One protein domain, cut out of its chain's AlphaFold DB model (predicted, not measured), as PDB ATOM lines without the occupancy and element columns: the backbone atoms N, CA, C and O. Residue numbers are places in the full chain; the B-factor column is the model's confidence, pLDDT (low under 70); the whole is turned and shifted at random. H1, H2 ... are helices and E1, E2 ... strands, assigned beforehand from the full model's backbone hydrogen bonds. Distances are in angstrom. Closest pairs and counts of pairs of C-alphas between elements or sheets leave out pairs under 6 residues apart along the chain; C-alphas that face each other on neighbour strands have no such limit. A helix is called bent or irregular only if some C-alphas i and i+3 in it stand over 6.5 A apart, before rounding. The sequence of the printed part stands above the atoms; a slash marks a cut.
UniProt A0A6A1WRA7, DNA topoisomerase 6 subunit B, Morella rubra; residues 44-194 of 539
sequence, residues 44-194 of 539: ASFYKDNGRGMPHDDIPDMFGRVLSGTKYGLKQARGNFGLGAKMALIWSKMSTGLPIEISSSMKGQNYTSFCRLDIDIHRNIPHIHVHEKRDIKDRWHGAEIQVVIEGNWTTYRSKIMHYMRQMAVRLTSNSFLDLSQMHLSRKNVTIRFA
ATOM      1  N   ALA A  44      -5.375 -13.830  25.032       70.56
ATOM      2  CA  ALA A  44      -6.224 -14.411  23.999       70.56
ATOM      3  C   ALA A  44      -5.365 -14.955  22.846       70.56
ATOM      4  O   ALA A  44      -4.697 -14.201  22.139       70.56
ATOM      5  N   SER A  45      -5.397 -16.273  22.659       76.25
ATOM      6  CA  SER A  45      -4.719 -16.981  21.572       76.25
ATOM      7  C   SER A  45      -5.705 -17.305  20.453       76.25
ATOM      8  O   SER A  45      -6.754 -17.901  20.695       76.25
ATOM      9  N   PHE A  46      -5.345 -16.931  19.225       80.94
ATOM     10  CA  PHE A  46      -6.156 -17.115  18.022       80.94
ATOM     11  C   PHE A  46      -5.460 -18.087  17.067       80.94
ATOM     12  O   PHE A  46      -4.284 -17.913  16.743       80.94
ATOM     13  N   TYR A  47      -6.192 -19.091  16.587       85.31
ATOM     14  CA  TYR A  47      -5.697 -20.094  15.646       85.31
ATOM     15  C   TYR A  47      -6.669 -20.211  14.473       85.31
ATOM     16  O   TYR A  47      -7.783 -20.687  14.663       85.31
ATOM     17  N   LYS A  48      -6.255 -19.808  13.266       87.12
ATOM     18  CA  LYS A  48      -7.052 -19.916  12.033       87.12
ATOM     19  C   LYS A  48      -6.349 -20.825  11.029       87.12
ATOM     20  O   LYS A  48      -5.160 -20.643  10.768       87.12
ATOM     21  N   ASP A  49      -7.070 -21.791  10.468       87.12
ATOM     22  CA  ASP A  49      -6.589 -22.661   9.393       87.12
ATOM     23  C   ASP A  49      -7.374 -22.476   8.084       87.12
ATOM     24  O   ASP A  49      -8.344 -21.721   8.007       87.12
ATOM     25  N   ASN A  50      -6.910 -23.139   7.023       88.00
ATOM     26  CA  ASN A  50      -7.574 -23.233   5.722       88.00
ATOM     27  C   ASN A  50      -7.956 -24.691   5.385       88.00
ATOM     28  O   ASN A  50      -7.838 -25.143   4.243       88.00
ATOM     29  N   GLY A  51      -8.334 -25.464   6.405       87.81
ATOM     30  CA  GLY A  51      -8.627 -26.891   6.328       87.81
ATOM     31  C   GLY A  51      -9.991 -27.219   5.714       87.81
ATOM     32  O   GLY A  51     -10.597 -26.429   4.992       87.81
ATOM     33  N   ARG A  52     -10.497 -28.425   6.007       89.38
ATOM     34  CA  ARG A  52     -11.805 -28.906   5.511       89.38
ATOM     35  C   ARG A  52     -13.015 -28.342   6.278       89.38
ATOM     36  O   ARG A  52     -14.141 -28.585   5.858       89.38
ATOM     37  N   GLY A  53     -12.776 -27.688   7.416       90.19
ATOM     38  CA  GLY A  53     -13.788 -27.379   8.428       90.19
ATOM     39  C   GLY A  53     -14.200 -28.580   9.293       90.19
ATOM     40  O   GLY A  53     -13.568 -29.645   9.272       90.19
ATOM     41  N   MET A  54     -15.257 -28.391  10.080       91.81
ATOM     42  CA  MET A  54     -15.870 -29.381  10.972       91.81
ATOM     43  C   MET A  54     -17.398 -29.335  10.792       91.81
ATOM     44  O   MET A  54     -17.926 -28.230  10.646       91.81
ATOM     45  N   PRO A  55     -18.111 -30.481  10.776       92.38
ATOM     46  CA  PRO A  55     -19.572 -30.488  10.686       92.38
ATOM     47  C   PRO A  55     -20.199 -29.764  11.875       92.38
ATOM     48  O   PRO A  55     -19.703 -29.893  12.990       92.38
ATOM     49  N   HIS A  56     -21.282 -29.025  11.631       92.44
ATOM     50  CA  HIS A  56     -21.958 -28.202  12.637       92.44
ATOM     51  C   HIS A  56     -22.232 -28.988  13.927       92.44
ATOM     52  O   HIS A  56     -21.730 -28.656  14.996       92.44
ATOM     53  N   ASP A  57     -22.961 -30.090  13.788       92.50
ATOM     54  CA  ASP A  57     -23.500 -30.872  14.899       92.50
ATOM     55  C   ASP A  57     -22.405 -31.645  15.670       92.50
ATOM     56  O   ASP A  57     -22.566 -31.929  16.856       92.50
ATOM     57  N   ASP A  58     -21.248 -31.895  15.039       91.31
ATOM     58  CA  ASP A  58     -20.079 -32.544  15.655       91.31
ATOM     59  C   ASP A  58     -19.268 -31.599  16.566       91.31
ATOM     60  O   ASP A  58     -18.557 -32.070  17.460       91.31
ATOM     61  N   ILE A  59     -19.306 -30.274  16.341       91.94
ATOM     62  CA  ILE A  59     -18.403 -29.310  17.008       91.94
ATOM     63  C   ILE A  59     -18.465 -29.400  18.545       91.94
ATOM     64  O   ILE A  59     -17.390 -29.487  19.156       91.94
ATOM     65  N   PRO A  60     -19.645 -29.441  19.201       92.56
ATOM     66  CA  PRO A  60     -19.719 -29.549  20.655       92.56
ATOM     67  C   PRO A  60     -19.016 -30.796  21.202       92.56
ATOM     68  O   PRO A  60     -18.204 -30.690  22.121       92.56
ATOM     69  N   ASP A  61     -19.242 -31.971  20.612       89.94
ATOM     70  CA  ASP A  61     -18.632 -33.220  21.081       89.94
ATOM     71  C   ASP A  61     -17.152 -33.357  20.700       89.94
ATOM     72  O   ASP A  61     -16.365 -33.946  21.451       89.94
ATOM     73  N   MET A  62     -16.729 -32.763  19.581       88.62
ATOM     74  CA  MET A  62     -15.322 -32.724  19.176       88.62
ATOM     75  C   MET A  62     -14.424 -31.968  20.168       88.62
ATOM     76  O   MET A  62     -13.224 -32.257  20.208       88.62
ATOM     77  N   PHE A  63     -14.973 -31.061  20.988       89.12
ATOM     78  CA  PHE A  63     -14.220 -30.257  21.964       89.12
ATOM     79  C   PHE A  63     -14.638 -30.482  23.424       89.12
ATOM     80  O   PHE A  63     -13.762 -30.625  24.273       89.12
ATOM     81  N   GLY A  64     -15.933 -30.558  23.730       87.19
ATOM     82  CA  GLY A  64     -16.444 -30.668  25.101       87.19
ATOM     83  C   GLY A  64     -16.560 -32.091  25.659       87.19
ATOM     84  O   GLY A  64     -16.802 -32.234  26.852       87.19
ATOM     85  N   ARG A  65     -16.355 -33.147  24.852       88.12
ATOM     86  CA  ARG A  65     -16.373 -34.548  25.325       88.12
ATOM     87  C   ARG A  65     -14.977 -35.184  25.301       88.12
ATOM     88  O   ARG A  65     -14.445 -35.564  24.251       88.12
ATOM     89  N   VAL A  66     -14.349 -35.317  26.467       86.12
ATOM     90  CA  VAL A  66     -13.069 -36.024  26.661       86.12
ATOM     91  C   VAL A  66     -13.191 -37.460  26.138       86.12
ATOM     92  O   VAL A  66     -14.193 -38.130  26.374       86.12
ATOM     93  N   LEU A  67     -12.186 -37.899  25.370       78.62
ATOM     94  CA  LEU A  67     -12.165 -39.156  24.597       78.62
ATOM     95  C   LEU A  67     -13.254 -39.327  23.504       78.62
ATOM     96  O   LEU A  67     -13.455 -40.433  23.018       78.62
ATOM     97  N   SER A  68     -13.894 -38.251  23.029       74.50
ATOM     98  CA  SER A  68     -14.547 -38.238  21.701       74.50
ATOM     99  C   SER A  68     -13.546 -37.904  20.582       74.50
ATOM    100  O   SER A  68     -12.714 -37.009  20.755       74.50
ATOM    101  N   GLY A  69     -13.586 -38.549  19.412       68.62
ATOM    102  CA  GLY A  69     -12.752 -38.095  18.291       68.62
ATOM    103  C   GLY A  69     -12.585 -39.039  17.104       68.62
ATOM    104  O   GLY A  69     -12.746 -40.247  17.188       68.62
ATOM    105  N   THR A  70     -12.156 -38.467  15.982       71.81
ATOM    106  CA  THR A  70     -12.012 -39.126  14.671       71.81
ATOM    107  C   THR A  70     -10.645 -39.800  14.452       71.81
ATOM    108  O   THR A  70     -10.156 -39.865  13.328       71.81
ATOM    109  N   LYS A  71      -9.964 -40.232  15.527       71.44
ATOM    110  CA  LYS A  71      -8.534 -40.634  15.502       71.44
ATOM    111  C   LYS A  71      -8.242 -42.004  16.135       71.44
ATOM    112  O   LYS A  71      -7.110 -42.267  16.522       71.44
ATOM    113  N   TYR A  72      -9.258 -42.863  16.231       68.81
ATOM    114  CA  TYR A  72      -9.122 -44.239  16.735       68.81
ATOM    115  C   TYR A  72      -8.691 -45.255  15.663       68.81
ATOM    116  O   TYR A  72      -8.260 -46.350  16.012       68.81
ATOM    117  N   GLY A  73      -8.764 -44.888  14.380       70.56
ATOM    118  CA  GLY A  73      -8.235 -45.682  13.270       70.56
ATOM    119  C   GLY A  73      -6.707 -45.768  13.275       70.56
ATOM    120  O   GLY A  73      -6.024 -44.799  13.626       70.56
ATOM    121  N   LEU A  74      -6.151 -46.909  12.855       77.00
ATOM    122  CA  LEU A  74      -4.701 -47.098  12.763       77.00
ATOM    123  C   LEU A  74      -4.154 -46.360  11.534       77.00
ATOM    124  O   LEU A  74      -4.102 -46.878  10.418       77.00
ATOM    125  N   LYS A  75      -3.759 -45.110  11.762       86.12
ATOM    126  CA  LYS A  75      -3.313 -44.169  10.738       86.12
ATOM    127  C   LYS A  75      -2.272 -43.226  11.321       86.12
ATOM    128  O   LYS A  75      -2.401 -42.782  12.460       86.12
ATOM    129  N   GLN A  76      -1.252 -42.873  10.539       88.94
ATOM    130  CA  GLN A  76      -0.256 -41.898  10.983       88.94
ATOM    131  C   GLN A  76      -0.922 -40.549  11.307       88.94
ATOM    132  O   GLN A  76      -1.376 -39.822  10.419       88.94
ATOM    133  N   ALA A  77      -0.896 -40.175  12.586       86.19
ATOM    134  CA  ALA A  77      -1.441 -38.923  13.090       86.19
ATOM    135  C   ALA A  77      -0.440 -38.188  13.994       86.19
ATOM    136  O   ALA A  77       0.431 -38.786  14.627       86.19
ATOM    137  N   ARG A  78      -0.602 -36.861  14.094       86.19
ATOM    138  CA  ARG A  78       0.133 -36.013  15.053       86.19
ATOM    139  C   ARG A  78      -0.251 -36.328  16.513       86.19
ATOM    140  O   ARG A  78       0.591 -36.335  17.403       86.19
ATOM    141  N   GLY A  79      -1.524 -36.620  16.775       78.81
ATOM    142  CA  GLY A  79      -2.030 -36.944  18.113       78.81
ATOM    143  C   GLY A  79      -2.993 -38.122  18.073       78.81
ATOM    144  O   GLY A  79      -3.760 -38.231  17.120       78.81
ATOM    145  N   ASN A  80      -2.943 -38.966  19.107       67.94
ATOM    146  CA  ASN A  80      -3.636 -40.255  19.159       67.94
ATOM    147  C   ASN A  80      -5.055 -40.066  19.736       67.94
ATOM    148  O   ASN A  80      -6.038 -40.027  19.009       67.94
ATOM    149  N   PHE A  81      -5.160 -39.824  21.045       67.38
ATOM    150  CA  PHE A  81      -6.394 -39.990  21.834       67.38
ATOM    151  C   PHE A  81      -7.426 -38.842  21.760       67.38
ATOM    152  O   PHE A  81      -8.199 -38.658  22.693       67.38
ATOM    153  N   GLY A  82      -7.397 -37.992  20.724       72.62
ATOM    154  CA  GLY A  82      -8.355 -36.873  20.592       72.62
ATOM    155  C   GLY A  82      -8.360 -35.852  21.752       72.62
ATOM    156  O   GLY A  82      -9.347 -35.139  21.942       72.62
ATOM    157  N   LEU A  83      -7.279 -35.801  22.542       82.75
ATOM    158  CA  LEU A  83      -7.256 -35.179  23.874       82.75
ATOM    159  C   LEU A  83      -6.770 -33.716  23.895       82.75
ATOM    160  O   LEU A  83      -7.236 -32.923  24.705       82.75
ATOM    161  N   GLY A  84      -5.843 -33.342  23.003       83.88
ATOM    162  CA  GLY A  84      -5.073 -32.090  23.114       83.88
ATOM    163  C   GLY A  84      -5.906 -30.802  23.122       83.88
ATOM    164  O   GLY A  84      -5.747 -29.983  24.020       83.88
ATOM    165  N   ALA A  85      -6.840 -30.644  22.177       85.94
ATOM    166  CA  ALA A  85      -7.716 -29.465  22.123       85.94
ATOM    167  C   ALA A  85      -8.626 -29.344  23.362       85.94
ATOM    168  O   ALA A  85      -8.970 -28.245  23.782       85.94
ATOM    169  N   LYS A  86      -8.963 -30.478  23.985       88.69
ATOM    170  CA  LYS A  86      -9.819 -30.532  25.176       88.69
ATOM    171  C   LYS A  86      -9.052 -30.221  26.446       88.69
ATOM    172  O   LYS A  86      -9.591 -29.582  27.331       88.69
ATOM    173  N   MET A  87      -7.776 -30.597  26.510       88.75
ATOM    174  CA  MET A  87      -6.885 -30.134  27.574       88.75
ATOM    175  C   MET A  87      -6.659 -28.619  27.498       88.75
ATOM    176  O   MET A  87      -6.588 -27.980  28.541       88.75
ATOM    177  N   ALA A  88      -6.642 -28.019  26.300       88.12
ATOM    178  CA  ALA A  88      -6.648 -26.561  26.158       88.12
ATOM    179  C   ALA A  88      -7.968 -25.925  26.642       88.12
ATOM    180  O   ALA A  88      -7.921 -24.929  27.359       88.12
ATOM    181  N   LEU A  89      -9.129 -26.522  26.334       89.88
ATOM    182  CA  LEU A  89     -10.434 -26.102  26.873       89.88
ATOM    183  C   LEU A  89     -10.503 -26.226  28.406       89.88
ATOM    184  O   LEU A  89     -10.875 -25.273  29.081       89.88
ATOM    185  N   ILE A  90     -10.106 -27.371  28.966       90.88
ATOM    186  CA  ILE A  90     -10.077 -27.609  30.417       90.88
ATOM    187  C   ILE A  90      -9.122 -26.618  31.096       90.88
ATOM    188  O   ILE A  90      -9.481 -26.045  32.119       90.88
ATOM    189  N   TRP A  91      -7.947 -26.346  30.514       90.25
ATOM    190  CA  TRP A  91      -7.015 -25.345  31.044       90.25
ATOM    191  C   TRP A  91      -7.560 -23.914  30.948       90.25
ATOM    192  O   TRP A  91      -7.434 -23.158  31.908       90.25
ATOM    193  N   SER A  92      -8.214 -23.545  29.839       90.31
ATOM    194  CA  SER A  92      -8.952 -22.277  29.699       90.31
ATOM    195  C   SER A  92      -9.974 -22.141  30.829       90.31
ATOM    196  O   SER A  92      -9.936 -21.182  31.598       90.31
ATOM    197  N   LYS A  93     -10.808 -23.168  31.029       90.31
ATOM    198  CA  LYS A  93     -11.858 -23.158  32.048       90.31
ATOM    199  C   LYS A  93     -11.320 -23.139  33.481       90.31
ATOM    200  O   LYS A  93     -11.887 -22.445  34.316       90.31
ATOM    201  N   MET A  94     -10.224 -23.846  33.760       90.00
ATOM    202  CA  MET A  94      -9.571 -23.853  35.076       90.00
ATOM    203  C   MET A  94      -8.807 -22.560  35.392       90.00
ATOM    204  O   MET A  94      -8.723 -22.201  36.561       90.00
ATOM    205  N   SER A  95      -8.227 -21.883  34.391       89.06
ATOM    206  CA  SER A  95      -7.372 -20.703  34.612       89.06
ATOM    207  C   SER A  95      -8.103 -19.368  34.465       89.06
ATOM    208  O   SER A  95      -7.950 -18.500  35.315       89.06
ATOM    209  N   THR A  96      -8.922 -19.190  33.424       88.88
ATOM    210  CA  THR A  96      -9.634 -17.923  33.166       88.88
ATOM    211  C   THR A  96     -11.129 -17.997  33.453       88.88
ATOM    212  O   THR A  96     -11.786 -16.963  33.547       88.88
ATOM    213  N   GLY A  97     -11.693 -19.203  33.562       87.31
ATOM    214  CA  GLY A  97     -13.137 -19.411  33.679       87.31
ATOM    215  C   GLY A  97     -13.916 -19.172  32.377       87.31
ATOM    216  O   GLY A  97     -15.124 -19.420  32.354       87.31
ATOM    217  N   LEU A  98     -13.256 -18.713  31.306       88.00
ATOM    218  CA  LEU A  98     -13.888 -18.276  30.060       88.00
ATOM    219  C   LEU A  98     -14.101 -19.439  29.068       88.00
ATOM    220  O   LEU A  98     -13.214 -20.295  28.943       88.00
ATOM    221  N   PRO A  99     -15.227 -19.440  28.326       90.81
ATOM    222  CA  PRO A  99     -15.477 -20.397  27.253       90.81
ATOM    223  C   PRO A  99     -14.565 -20.141  26.047       90.81
ATOM    224  O   PRO A  99     -14.067 -19.031  25.844       90.81
ATOM    225  N   ILE A 100     -14.401 -21.163  25.208       91.56
ATOM    226  CA  ILE A 100     -13.729 -21.025  23.909       91.56
ATOM    227  C   ILE A 100     -14.730 -20.627  22.827       91.56
ATOM    228  O   ILE A 100     -15.912 -20.969  22.909       91.56
ATOM    229  N   GLU A 101     -14.242 -19.949  21.789       93.75
ATOM    230  CA  GLU A 101     -15.033 -19.629  20.598       93.75
ATOM    231  C   GLU A 101     -14.470 -20.365  19.385       93.75
ATOM    232  O   GLU A 101     -13.258 -20.388  19.159       93.75
ATOM    233  N   ILE A 102     -15.358 -20.986  18.614       94.38
ATOM    234  CA  ILE A 102     -15.031 -21.800  17.448       94.38
ATOM    235  C   ILE A 102     -15.883 -21.311  16.280       94.38
ATOM    236  O   ILE A 102     -17.109 -21.370  16.346       94.38
ATOM    237  N   SER A 103     -15.239 -20.892  15.193       93.31
ATOM    238  CA  SER A 103     -15.890 -20.684  13.896       93.31
ATOM    239  C   SER A 103     -15.402 -21.751  12.919       93.31
ATOM    240  O   SER A 103     -14.203 -22.010  12.834       93.31
ATOM    241  N   SER A 104     -16.288 -22.383  12.149       93.50
ATOM    242  CA  SER A 104     -15.868 -23.326  11.107       93.50
ATOM    243  C   SER A 104     -16.761 -23.287   9.872       93.50
ATOM    244  O   SER A 104     -17.983 -23.208   9.970       93.50
ATOM    245  N   SER A 105     -16.122 -23.352   8.707       92.62
ATOM    246  CA  SER A 105     -16.746 -23.320   7.385       92.62
ATOM    247  C   SER A 105     -16.231 -24.507   6.568       92.62
ATOM    248  O   SER A 105     -15.015 -24.702   6.452       92.62
ATOM    249  N   MET A 106     -17.138 -25.320   6.022       90.38
ATOM    250  CA  MET A 106     -16.790 -26.436   5.137       90.38
ATOM    251  C   MET A 106     -16.964 -26.044   3.667       90.38
ATOM    252  O   MET A 106     -17.848 -25.267   3.307       90.38
ATOM    253  N   LYS A 107     -16.150 -26.626   2.779       86.94
ATOM    254  CA  LYS A 107     -16.288 -26.402   1.331       86.94
ATOM    255  C   LYS A 107     -17.673 -26.847   0.847       86.94
ATOM    256  O   LYS A 107     -18.049 -27.994   1.063       86.94
ATOM    257  N   GLY A 108     -18.387 -25.949   0.166       83.75
ATOM    258  CA  GLY A 108     -19.733 -26.201  -0.361       83.75
ATOM    259  C   GLY A 108     -20.882 -25.897   0.609       83.75
ATOM    260  O   GLY A 108     -22.029 -26.139   0.254       83.75
ATOM    261  N   GLN A 109     -20.608 -25.368   1.807       85.19
ATOM    262  CA  GLN A 109     -21.644 -24.821   2.692       85.19
ATOM    263  C   GLN A 109     -21.794 -23.308   2.487       85.19
ATOM    264  O   GLN A 109     -20.816 -22.614   2.224       85.19
ATOM    265  N   ASN A 110     -23.021 -22.805   2.654       87.12
ATOM    266  CA  ASN A 110     -23.357 -21.377   2.552       87.12
ATOM    267  C   ASN A 110     -23.360 -20.654   3.917       87.12
ATOM    268  O   ASN A 110     -23.646 -19.462   3.979       87.12
ATOM    269  N   TYR A 111     -23.038 -21.365   5.003       89.69
ATOM    270  CA  TYR A 111     -23.000 -20.848   6.372       89.69
ATOM    271  C   TYR A 111     -21.667 -21.176   7.058       89.69
ATOM    272  O   TYR A 111     -21.032 -22.190   6.773       89.69
ATOM    273  N   THR A 112     -21.272 -20.332   8.009       91.25
ATOM    274  CA  THR A 112     -20.227 -20.623   8.998       91.25
ATOM    275  C   THR A 112     -20.894 -21.095  10.285       91.25
ATOM    276  O   THR A 112     -21.763 -20.413  10.826       91.25
ATOM    277  N   SER A 113     -20.487 -22.248  10.806       93.31
ATOM    278  CA  SER A 113     -20.887 -22.692  12.144       93.31
ATOM    279  C   SER A 113     -20.133 -21.882  13.190       93.31
ATOM    280  O   SER A 113     -18.904 -21.879  13.166       93.31
ATOM    281  N   PHE A 114     -20.842 -21.228  14.110       95.06
ATOM    282  CA  PHE A 114     -20.250 -20.609  15.295       95.06
ATOM    283  C   PHE A 114     -20.688 -21.358  16.551       95.06
ATOM    284  O   PHE A 114     -21.882 -21.568  16.771       95.06
ATOM    285  N   CYS A 115     -19.728 -21.728  17.394       95.06
ATOM    286  CA  CYS A 115     -19.975 -22.326  18.696       95.06
ATOM    287  C   CYS A 115     -19.146 -21.624  19.778       95.06
ATOM    288  O   CYS A 115     -17.922 -21.545  19.670       95.06
ATOM    289  N   ARG A 116     -19.806 -21.153  20.841       95.12
ATOM    290  CA  ARG A 116     -19.164 -20.750  22.098       95.12
ATOM    291  C   ARG A 116     -19.487 -21.815  23.139       95.12
ATOM    292  O   ARG A 116     -20.662 -22.021  23.451       95.12
ATOM    293  N   LEU A 117     -18.467 -22.494  23.664       93.06
ATOM    294  CA  LEU A 117     -18.654 -23.658  24.532       93.06
ATOM    295  C   LEU A 117     -17.681 -23.717  25.711       93.06
ATOM    296  O   LEU A 117     -16.549 -23.239  25.654       93.06
ATOM    297  N   ASP A 118     -18.165 -24.370  26.758       90.94
ATOM    298  CA  ASP A 118     -17.458 -24.814  27.952       90.94
ATOM    299  C   ASP A 118     -17.506 -26.352  28.053       90.94
ATOM    300  O   ASP A 118     -18.093 -27.040  27.214       90.94
ATOM    301  N   ILE A 119     -16.913 -26.905  29.113       91.50
ATOM    302  CA  ILE A 119     -16.998 -28.324  29.473       91.50
ATOM    303  C   ILE A 119     -17.484 -28.486  30.920       91.50
ATOM    304  O   ILE A 119     -16.934 -27.868  31.832       91.50
ATOM    305  N   ASP A 120     -18.467 -29.362  31.141       90.88
ATOM    306  CA  ASP A 120     -18.718 -29.932  32.466       90.88
ATOM    307  C   ASP A 120     -17.678 -31.034  32.713       90.88
ATOM    308  O   ASP A 120     -17.735 -32.121  32.131       90.88
ATOM    309  N   ILE A 121     -16.698 -30.729  33.565       88.38
ATOM    310  CA  ILE A 121     -15.562 -31.610  33.873       88.38
ATOM    311  C   ILE A 121     -16.009 -32.844  34.678       88.38
ATOM    312  O   ILE A 121     -15.388 -33.898  34.566       88.38
ATOM    313  N   HIS A 122     -17.090 -32.742  35.460       90.00
ATOM    314  CA  HIS A 122     -17.595 -33.844  36.283       90.00
ATOM    315  C   HIS A 122     -18.455 -34.817  35.476       90.00
ATOM    316  O   HIS A 122     -18.378 -36.025  35.694       90.00
ATOM    317  N   ARG A 123     -19.266 -34.307  34.540       90.62
ATOM    318  CA  ARG A 123     -20.139 -35.127  33.681       90.62
ATOM    319  C   ARG A 123     -19.491 -35.541  32.360       90.62
ATOM    320  O   ARG A 123     -19.986 -36.467  31.726       90.62
ATOM    321  N   ASN A 124     -18.394 -34.895  31.960       90.56
ATOM    322  CA  ASN A 124     -17.736 -35.059  30.658       90.56
ATOM    323  C   ASN A 124     -18.668 -34.737  29.467       90.56
ATOM    324  O   ASN A 124     -18.775 -35.511  28.514       90.56
ATOM    325  N   ILE A 125     -19.375 -33.605  29.549       92.69
ATOM    326  CA  ILE A 125     -20.382 -33.165  28.569       92.69
ATOM    327  C   ILE A 125     -20.068 -31.722  28.117       92.69
ATOM    328  O   ILE A 125     -19.700 -30.897  28.962       92.69
ATOM    329  N   PRO A 126     -20.222 -31.375  26.820       92.56
ATOM    330  CA  PRO A 126     -20.138 -29.990  26.356       92.56
ATOM    331  C   PRO A 126     -21.202 -29.097  27.009       92.56
ATOM    332  O   PRO A 126     -22.399 -29.361  26.904       92.56
ATOM    333  N   HIS A 127     -20.772 -27.990  27.613       92.62
ATOM    334  CA  HIS A 127     -21.663 -26.934  28.092       92.62
ATOM    335  C   HIS A 127     -21.755 -25.832  27.025       92.62
ATOM    336  O   HIS A 127     -20.928 -24.919  26.963       92.62
ATOM    337  N   ILE A 128     -22.742 -25.945  26.141       94.62
ATOM    338  CA  ILE A 128     -22.943 -25.025  25.014       94.62
ATOM    339  C   ILE A 128     -23.546 -23.707  25.524       94.62
ATOM    340  O   ILE A 128     -24.594 -23.720  26.160       94.62
ATOM    341  N   HIS A 129     -22.912 -22.571  25.211       92.50
ATOM    342  CA  HIS A 129     -23.469 -21.231  25.468       92.50
ATOM    343  C   HIS A 129     -24.158 -20.650  24.236       92.50
ATOM    344  O   HIS A 129     -25.207 -20.027  24.341       92.50
ATOM    345  N   VAL A 130     -23.546 -20.836  23.065       95.50
ATOM    346  CA  VAL A 130     -24.084 -20.421  21.764       95.50
ATOM    347  C   VAL A 130     -23.729 -21.504  20.756       95.50
ATOM    348  O   VAL A 130     -22.572 -21.921  20.695       95.50
ATOM    349  N   HIS A 131     -24.691 -21.934  19.943       95.69
ATOM    350  CA  HIS A 131     -24.420 -22.743  18.760       95.69
ATOM    351  C   HIS A 131     -25.370 -22.328  17.640       95.69
ATOM    352  O   HIS A 131     -26.582 -22.478  17.763       95.69
ATOM    353  N   GLU A 132     -24.823 -21.737  16.581       95.50
ATOM    354  CA  GLU A 132     -25.605 -21.073  15.537       95.50
ATOM    355  C   GLU A 132     -24.933 -21.175  14.161       95.50
ATOM    356  O   GLU A 132     -23.731 -21.433  14.038       95.50
ATOM    357  N   LYS A 133     -25.725 -20.971  13.107       93.88
ATOM    358  CA  LYS A 133     -25.264 -20.906  11.717       93.88
ATOM    359  C   LYS A 133     -25.307 -19.440  11.293       93.88
ATOM    360  O   LYS A 133     -26.375 -18.841  11.291       93.88
ATOM    361  N   ARG A 134     -24.145 -18.862  10.987       91.44
ATOM    362  CA  ARG A 134     -23.984 -17.468  10.542       91.44
ATOM    363  C   ARG A 134     -23.774 -17.417   9.035       91.44
ATOM    364  O   ARG A 134     -23.066 -18.266   8.494       91.44
ATOM    365  N   ASP A 135     -24.302 -16.397   8.375       85.88
ATOM    366  CA  ASP A 135     -24.084 -16.200   6.940       85.88
ATOM    367  C   ASP A 135     -22.608 -15.942   6.605       85.88
ATOM    368  O   ASP A 135     -21.858 -15.315   7.363       85.88
ATOM    369  N   ILE A 136     -22.180 -16.442   5.445       78.31
ATOM    370  CA  ILE A 136     -20.800 -16.315   4.973       78.31
ATOM    371  C   ILE A 136     -20.541 -14.892   4.465       78.31
ATOM    372  O   ILE A 136     -20.995 -14.508   3.389       78.31
ATOM    373  N   LYS A 137     -19.749 -14.126   5.227       72.06
ATOM    374  CA  LYS A 137     -19.236 -12.806   4.816       72.06
ATOM    375  C   LYS A 137     -18.025 -12.910   3.878       72.06
ATOM    376  O   LYS A 137     -17.943 -12.169   2.907       72.06
ATOM    377  N   ASP A 138     -17.133 -13.868   4.136       71.56
ATOM    378  CA  ASP A 138     -15.917 -14.140   3.357       71.56
ATOM    379  C   ASP A 138     -15.908 -15.590   2.868       71.56
ATOM    380  O   ASP A 138     -16.189 -16.492   3.653       71.56
ATOM    381  N   ARG A 139     -15.476 -15.860   1.624       78.44
ATOM    382  CA  ARG A 139     -15.369 -17.222   1.035       78.44
ATOM    383  C   ARG A 139     -14.244 -18.099   1.639       78.44
ATOM    384  O   ARG A 139     -13.579 -18.857   0.933       78.44
ATOM    385  N   TRP A 140     -14.002 -17.986   2.940       86.94
ATOM    386  CA  TRP A 140     -13.061 -18.797   3.705       86.94
ATOM    387  C   TRP A 140     -13.640 -20.185   4.026       86.94
ATOM    388  O   TRP A 140     -14.834 -20.338   4.278       86.94
ATOM    389  N   HIS A 141     -12.771 -21.197   4.048       88.56
ATOM    390  CA  HIS A 141     -13.059 -22.551   4.522       88.56
ATOM    391  C   HIS A 141     -11.968 -22.976   5.512       88.56
ATOM    392  O   HIS A 141     -10.794 -22.674   5.293       88.56
ATOM    393  N   GLY A 142     -12.331 -23.690   6.577       90.94
ATOM    394  CA  GLY A 142     -11.404 -24.083   7.638       90.94
ATOM    395  C   GLY A 142     -12.029 -24.073   9.030       90.94
ATOM    396  O   GLY A 142     -13.254 -24.088   9.193       90.94
ATOM    397  N   ALA A 143     -11.171 -24.071  10.043       91.38
ATOM    398  CA  ALA A 143     -11.520 -23.846  11.438       91.38
ATOM    399  C   ALA A 143     -10.744 -22.652  12.011       91.38
ATOM    400  O   ALA A 143      -9.578 -22.417  11.690       91.38
ATOM    401  N   GLU A 144     -11.414 -21.900  12.873       91.69
ATOM    402  CA  GLU A 144     -10.888 -20.777  13.634       91.69
ATOM    403  C   GLU A 144     -11.259 -20.991  15.098       91.69
ATOM    404  O   GLU A 144     -12.412 -21.285  15.408       91.69
ATOM    405  N   ILE A 145     -10.273 -20.908  15.987       91.00
ATOM    406  CA  ILE A 145     -10.418 -21.218  17.407       91.00
ATOM    407  C   ILE A 145      -9.771 -20.092  18.211       91.00
ATOM    408  O   ILE A 145      -8.577 -19.819  18.059       91.00
ATOM    409  N   GLN A 146     -10.554 -19.474  19.088       91.12
ATOM    410  CA  GLN A 146     -10.109 -18.494  20.070       91.12
ATOM    411  C   GLN A 146     -10.162 -19.127  21.465       91.12
ATOM    412  O   GLN A 146     -11.200 -19.634  21.893       91.12
ATOM    413  N   VAL A 147      -9.037 -19.089  22.179       88.25
ATOM    414  CA  VAL A 147      -8.889 -19.625  23.542       88.25
ATOM    415  C   VAL A 147      -8.201 -18.569  24.404       88.25
ATOM    416  O   VAL A 147      -7.184 -18.013  23.988       88.25
ATOM    417  N   VAL A 148      -8.720 -18.294  25.602       86.81
ATOM    418  CA  VAL A 148      -8.100 -17.349  26.544       86.81
ATOM    419  C   VAL A 148      -7.512 -18.133  27.711       86.81
ATOM    420  O   VAL A 148      -8.245 -18.680  28.532       86.81
ATOM    421  N   ILE A 149      -6.183 -18.192  27.785       86.50
ATOM    422  CA  ILE A 149      -5.455 -18.957  28.806       86.50
ATOM    423  C   ILE A 149      -4.574 -18.041  29.648       86.50
ATOM    424  O   ILE A 149      -4.030 -17.053  29.150       86.50
ATOM    425  N   GLU A 150      -4.375 -18.397  30.915       84.81
ATOM    426  CA  GLU A 150      -3.266 -17.831  31.681       84.81
ATOM    427  C   GLU A 150      -1.961 -18.575  31.363       84.81
ATOM    428  O   GLU A 150      -1.923 -19.806  31.252       84.81
ATOM    429  N   GLY A 151      -0.876 -17.813  31.205       82.69
ATOM    430  CA  GLY A 151       0.441 -18.327  30.848       82.69
ATOM    431  C   GLY A 151       1.521 -17.245  30.906       82.69
ATOM    432  O   GLY A 151       1.233 -16.052  30.941       82.69
ATOM    433  N   ASN A 152       2.791 -17.658  30.925       84.19
ATOM    434  CA  ASN A 152       3.934 -16.742  30.965       84.19
ATOM    435  C   ASN A 152       4.597 -16.644  29.581       84.19
ATOM    436  O   ASN A 152       5.537 -17.383  29.268       84.19
ATOM    437  N   TRP A 153       4.111 -15.714  28.757       80.81
ATOM    438  CA  TRP A 153       4.672 -15.446  27.432       80.81
ATOM    439  C   TRP A 153       6.152 -15.063  27.491       80.81
ATOM    440  O   TRP A 153       6.946 -15.624  26.744       80.81
ATOM    441  N   THR A 154       6.567 -14.192  28.416       81.44
ATOM    442  CA  THR A 154       7.959 -13.719  28.532       81.44
ATOM    443  C   THR A 154       8.969 -14.868  28.652       81.44
ATOM    444  O   THR A 154       9.985 -14.869  27.957       81.44
ATOM    445  N   THR A 155       8.678 -15.883  29.471       85.12
ATOM    446  CA  THR A 155       9.557 -17.050  29.663       85.12
ATOM    447  C   THR A 155       9.460 -18.077  28.525       85.12
ATOM    448  O   THR A 155      10.453 -18.742  28.221       85.12
ATOM    449  N   TYR A 156       8.297 -18.228  27.880       84.56
ATOM    450  CA  TYR A 156       8.064 -19.286  26.882       84.56
ATOM    451  C   TYR A 156       8.120 -18.825  25.415       84.56
ATOM    452  O   TYR A 156       8.253 -19.675  24.531       84.56
ATOM    453  N   ARG A 157       8.136 -17.513  25.135       83.69
ATOM    454  CA  ARG A 157       8.238 -16.902  23.791       83.69
ATOM    455  C   ARG A 157       9.329 -17.544  22.939       83.69
ATOM    456  O   ARG A 157       9.078 -17.912  21.796       83.69
ATOM    457  N   SER A 158      10.533 -17.707  23.485       85.06
ATOM    458  CA  SER A 158      11.674 -18.301  22.771       85.06
ATOM    459  C   SER A 158      11.414 -19.754  22.357       85.06
ATOM    460  O   SER A 158      11.712 -20.131  21.226       85.06
ATOM    461  N   LYS A 159      10.793 -20.552  23.235       87.69
ATOM    462  CA  LYS A 159      10.422 -21.952  22.977       87.69
ATOM    463  C   LYS A 159       9.298 -22.053  21.942       87.69
ATOM    464  O   LYS A 159       9.389 -22.878  21.039       87.69
ATOM    465  N   ILE A 160       8.293 -21.177  22.014       86.31
ATOM    466  CA  ILE A 160       7.185 -21.111  21.046       86.31
ATOM    467  C   ILE A 160       7.704 -20.696  19.660       86.31
ATOM    468  O   ILE A 160       7.405 -21.359  18.669       86.31
ATOM    469  N   MET A 161       8.561 -19.672  19.580       84.44
ATOM    470  CA  MET A 161       9.205 -19.278  18.321       84.44
ATOM    471  C   MET A 161      10.070 -20.399  17.732       84.44
ATOM    472  O   MET A 161      10.040 -20.634  16.525       84.44
ATOM    473  N   HIS A 162      10.817 -21.114  18.577       86.69
ATOM    474  CA  HIS A 162      11.630 -22.255  18.165       86.69
ATOM    475  C   HIS A 162      10.764 -23.417  17.648       86.69
ATOM    476  O   HIS A 162      11.083 -23.990  16.608       86.69
ATOM    477  N   TYR A 163       9.629 -23.704  18.297       88.62
ATOM    478  CA  TYR A 163       8.651 -24.695  17.836       88.62
ATOM    479  C   TYR A 163       8.096 -24.338  16.451       88.62
ATOM    480  O   TYR A 163       8.141 -25.166  15.542       88.62
ATOM    481  N   MET A 164       7.661 -23.088  16.248       85.06
ATOM    482  CA  MET A 164       7.148 -22.624  14.951       85.06
ATOM    483  C   MET A 164       8.220 -22.667  13.849       85.06
ATOM    484  O   MET A 164       7.938 -23.144  12.749       85.06
ATOM    485  N   ARG A 165       9.467 -22.269  14.144       84.69
ATOM    486  CA  ARG A 165      10.597 -22.358  13.196       84.69
ATOM    487  C   ARG A 165      10.910 -23.812  12.819       84.69
ATOM    488  O   ARG A 165      11.092 -24.118  11.644       84.69
ATOM    489  N   GLN A 166      10.898 -24.740  13.780       87.88
ATOM    490  CA  GLN A 166      11.066 -26.166  13.481       87.88
ATOM    491  C   GLN A 166       9.857 -26.761  12.730       87.88
ATOM    492  O   GLN A 166      10.039 -27.598  11.845       87.88
ATOM    493  N   MET A 167       8.624 -26.310  12.992       85.38
ATOM    494  CA  MET A 167       7.472 -26.675  12.155       85.38
ATOM    495  C   MET A 167       7.642 -26.176  10.713       85.38
ATOM    496  O   MET A 167       7.353 -26.928   9.781       85.38
ATOM    497  N   ALA A 168       8.169 -24.965  10.509       82.00
ATOM    498  CA  ALA A 168       8.440 -24.414   9.183       82.00
ATOM    499  C   ALA A 168       9.515 -25.208   8.407       82.00
ATOM    500  O   ALA A 168       9.343 -25.427   7.207       82.00
ATOM    501  N   VAL A 169      10.545 -25.744   9.087       80.88
ATOM    502  CA  VAL A 169      11.500 -26.714   8.497       80.88
ATOM    503  C   VAL A 169      10.761 -27.932   7.934       80.88
ATOM    504  O   VAL A 169      11.111 -28.441   6.872       80.88
ATOM    505  N   ARG A 170       9.731 -28.427   8.632       78.00
ATOM    506  CA  ARG A 170       9.085 -29.710   8.313       78.00
ATOM    507  C   ARG A 170       7.855 -29.606   7.399       78.00
ATOM    508  O   ARG A 170       7.431 -30.635   6.863       78.00
ATOM    509  N   LEU A 171       7.292 -28.406   7.224       69.19
ATOM    510  CA  LEU A 171       6.044 -28.124   6.486       69.19
ATOM    511  C   LEU A 171       6.250 -27.239   5.240       69.19
ATOM    512  O   LEU A 171       5.347 -26.505   4.836       69.19
ATOM    513  N   THR A 172       7.415 -27.358   4.601       59.62
ATOM    514  CA  THR A 172       7.837 -26.630   3.386       59.62
ATOM    515  C   THR A 172       6.792 -26.527   2.276       59.62
ATOM    516  O   THR A 172       6.728 -25.484   1.614       59.62
ATOM    517  N   SER A 173       5.973 -27.569   2.087       50.75
ATOM    518  CA  SER A 173       4.939 -27.598   1.048       50.75
ATOM    519  C   SER A 173       3.615 -26.922   1.423       50.75
ATOM    520  O   SER A 173       2.806 -26.607   0.559       50.75
ATOM    521  N   ASN A 174       3.310 -26.782   2.718       44.91
ATOM    522  CA  ASN A 174       1.912 -26.866   3.167       44.91
ATOM    523  C   ASN A 174       1.327 -25.601   3.804       44.91
ATOM    524  O   ASN A 174       0.127 -25.381   3.686       44.91
ATOM    525  N   SER A 175       2.132 -24.762   4.454       49.56
ATOM    526  CA  SER A 175       1.612 -23.668   5.285       49.56
ATOM    527  C   SER A 175       2.286 -22.332   4.997       49.56
ATOM    528  O   SER A 175       3.491 -22.196   5.206       49.56
ATOM    529  N   PHE A 176       1.486 -21.331   4.621       49.59
ATOM    530  CA  PHE A 176       1.785 -19.940   4.950       49.59
ATOM    531  C   PHE A 176       1.476 -19.774   6.441       49.59
ATOM    532  O   PHE A 176       0.316 -19.655   6.825       49.59
ATOM    533  N   LEU A 177       2.501 -19.884   7.286       54.41
ATOM    534  CA  LEU A 177       2.356 -19.671   8.723       54.41
ATOM    535  C   LEU A 177       2.689 -18.206   9.007       54.41
ATOM    536  O   LEU A 177       3.863 -17.834   9.028       54.41
ATOM    537  N   ASP A 178       1.655 -17.385   9.176       50.78
ATOM    538  CA  ASP A 178       1.785 -16.017   9.678       50.78
ATOM    539  C   ASP A 178       1.554 -16.029  11.191       50.78
ATOM    540  O   ASP A 178       0.497 -16.449  11.662       50.78
ATOM    541  N   LEU A 179       2.559 -15.612  11.958       51.66
ATOM    542  CA  LEU A 179       2.455 -15.429  13.399       51.66
ATOM    543  C   LEU A 179       2.417 -13.929  13.691       51.66
ATOM    544  O   LEU A 179       3.457 -13.295  13.872       51.66
ATOM    545  N   SER A 180       1.209 -13.371  13.729       53.75
ATOM    546  CA  SER A 180       0.947 -11.976  14.077       53.75
ATOM    547  C   SER A 180       0.729 -11.817  15.584       53.75
ATOM    548  O   SER A 180      -0.369 -12.051  16.088       53.75
ATOM    549  N   GLN A 181       1.751 -11.376  16.321       51.62
ATOM    550  CA  GLN A 181       1.560 -10.929  17.702       51.62
ATOM    551  C   GLN A 181       0.893  -9.548  17.691       51.62
ATOM    552  O   GLN A 181       1.562  -8.547  17.436       51.62
ATOM    553  N   MET A 182      -0.401  -9.484  18.011       47.16
ATOM    554  CA  MET A 182      -1.072  -8.230  18.368       47.16
ATOM    555  C   MET A 182      -0.860  -7.948  19.856       47.16
ATOM    556  O   MET A 182      -1.176  -8.786  20.698       47.16
ATOM    557  N   HIS A 183      -0.324  -6.776  20.197       42.69
ATOM    558  CA  HIS A 183      -0.182  -6.344  21.589       42.69
ATOM    559  C   HIS A 183      -0.739  -4.928  21.747       42.69
ATOM    560  O   HIS A 183      -0.367  -4.032  20.992       42.69
ATOM    561  N   LEU A 184      -1.620  -4.716  22.734       45.00
ATOM    562  CA  LEU A 184      -2.345  -3.447  22.903       45.00
ATOM    563  C   LEU A 184      -1.440  -2.238  23.204       45.00
ATOM    564  O   LEU A 184      -1.904  -1.105  23.113       45.00
ATOM    565  N   SER A 185      -0.161  -2.444  23.539       46.53
ATOM    566  CA  SER A 185       0.797  -1.356  23.740       46.53
ATOM    567  C   SER A 185       2.149  -1.633  23.077       46.53
ATOM    568  O   SER A 185       3.044  -2.224  23.672       46.53
ATOM    569  N   ARG A 186       2.309  -1.083  21.864       45.09
ATOM    570  CA  ARG A 186       3.576  -0.866  21.128       45.09
ATOM    571  C   ARG A 186       4.230  -2.120  20.505       45.09
ATOM    572  O   ARG A 186       4.754  -2.989  21.188       45.09
ATOM    573  N   LYS A 187       4.328  -2.080  19.165       49.19
ATOM    574  CA  LYS A 187       4.991  -3.031  18.239       49.19
ATOM    575  C   LYS A 187       4.329  -4.413  18.118       49.19
ATOM    576  O   LYS A 187       4.693  -5.361  18.807       49.19
ATOM    577  N   ASN A 188       3.449  -4.541  17.122       59.59
ATOM    578  CA  ASN A 188       3.043  -5.846  16.603       59.59
ATOM    579  C   ASN A 188       4.249  -6.534  15.942       59.59
ATOM    580  O   ASN A 188       4.940  -5.922  15.126       59.59
ATOM    581  N   VAL A 189       4.498  -7.797  16.286       64.00
ATOM    582  CA  VAL A 189       5.576  -8.604  15.694       64.00
ATOM    583  C   VAL A 189       4.941  -9.659  14.800       64.00
ATOM    584  O   VAL A 189       4.326 -10.599  15.298       64.00
ATOM    585  N   THR A 190       5.094  -9.488  13.489       67.00
ATOM    586  CA  THR A 190       4.519 -10.364  12.459       67.00
ATOM    587  C   THR A 190       5.633 -11.183  11.817       67.00
ATOM    588  O   THR A 190       6.516 -10.622  11.172       67.00
ATOM    589  N   ILE A 191       5.622 -12.505  12.008       70.00
ATOM    590  CA  ILE A 191       6.662 -13.414  11.500       70.00
ATOM    591  C   ILE A 191       6.035 -14.390  10.503       70.00
ATOM    592  O   ILE A 191       5.216 -15.229  10.869       70.00
ATOM    593  N   ARG A 192       6.450 -14.275   9.236       71.50
ATOM    594  CA  ARG A 192       5.873 -14.989   8.089       71.50
ATOM    595  C   ARG A 192       6.791 -16.084   7.575       71.50
ATOM    596  O   ARG A 192       7.807 -15.807   6.938       71.50
ATOM    597  N   PHE A 193       6.389 -17.335   7.752       73.94
ATOM    598  CA  PHE A 193       7.060 -18.477   7.141       73.94
ATOM    599  C   PHE A 193       6.390 -18.808   5.799       73.94
ATOM    600  O   PHE A 193       5.397 -19.532   5.740       73.94
ATOM    601  N   ALA A 194       6.943 -18.282   4.703       71.00
ATOM    602  CA  ALA A 194       6.439 -18.537   3.350       71.00
ATOM    603  C   ALA A 194       6.634 -20.002   2.892       71.00
ATOM    604  O   ALA A 194       7.609 -20.661   3.277       71.00
TER     605      ALA A 194
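What this domain is: This is residues 44 to 194 of the 539 residues of the protein "DNA topoisomerase 6 subunit B" of Morella rubra (UniProt A0A6A1WRA7). What is the main picture? A twisted wall of five strands has two helices, H1 and H2, on one face, and beyond its edge strand E1 sits a small second lobe made of helix H3 and the hairpin E6 and E7. In the long loop between H1 and H2, residues 73 to 78 stick out. What is it made of? The 151 printed residues run E1 H1 H2 E2 E3 E4 E5 H3 E6 E7, mixed in class, with antiparallel sheets E1 E5 E2 E3 E4 and E6 E7; the whole is compact, with a radius of gyration of the C-alphas of 16.5 A and spans of 39 by 38 by 37 A.

Where its parts are: Where does the large sheet begin, and what follows? E1, residues 44 to 48, begins at C-alpha 44 at (-6.224, -14.411, 23.999). H1 is residues 59 to 64, and H2 is residues 84 to 95, 16.3 A long. Which strands come next? E2 is residues 100 to 105, 17.0 A; E3 is 111 to 120, 28.0 A; E4 is 125 to 135, 27.7 A, and bends by 61 degrees at residue 129; E5 is 142 to 149, 22.6 A. What closes the printed part? H3, residues 153 to 170, 24.3 A, is irregular, with C-alphas 155 and 158 7.3 A apart. E6 is residues 177 to 181 and E7 189 to 193, ending at C-alpha 193 at (7.060, -18.477, 7.141).

How they stand to each other: How do the strands pair? Between the antiparallel neighbours E1 and E5, N 47 and O 145 are 2.9 A apart; between E5 and E2, N 144 and O 103 are 2.8 A apart; between E2 and E3, N 102 and O 115 are 2.8 A apart; and between E3 and E4, N 114 and O 132 are 2.9 A apart, each pair within hydrogen-bond range. E2 E3 E4 form a meander, each strand the antiparallel neighbour of the one before, and E5 beside E2 makes it a Greek key; E1, H1 H2, E2 form a split strand-helix-strand unit, with E5 between its strands and a right-handed crossover. Where are the helices? H1 and H2 are on the same face and touch, with C-alphas of Phe 63 and Lys 86 closest at 5.5 A, at a steep tilt of 57 degrees, the same way; H2 touches H1 with residues 85 to 89 alone. Every O i to N i+4 pair is within hydrogen-bond range in H1 and H2, and 12 of 14 in H3. What of the second lobe? In the hairpin E6 and E7, N 179 and O 191 are 2.9 A apart, within hydrogen-bond range. The closest C-alphas of H3 and E7, Ala 168 and Phe 193, are 6.4 A apart, and E1 and E6 are near each other, with 7 pairs of C-alphas within 10 A.

The domain as a whole: How large is it? The C-alphas farthest apart, Leu 74 and Arg 186, are 47.7 A apart, and the printed part has no cut. Where is it long-linked or uncertain? The link from H1 to H2 is long, and pLDDT is under 70 at residues 69, 72, 80 to 81 and 171 to 190.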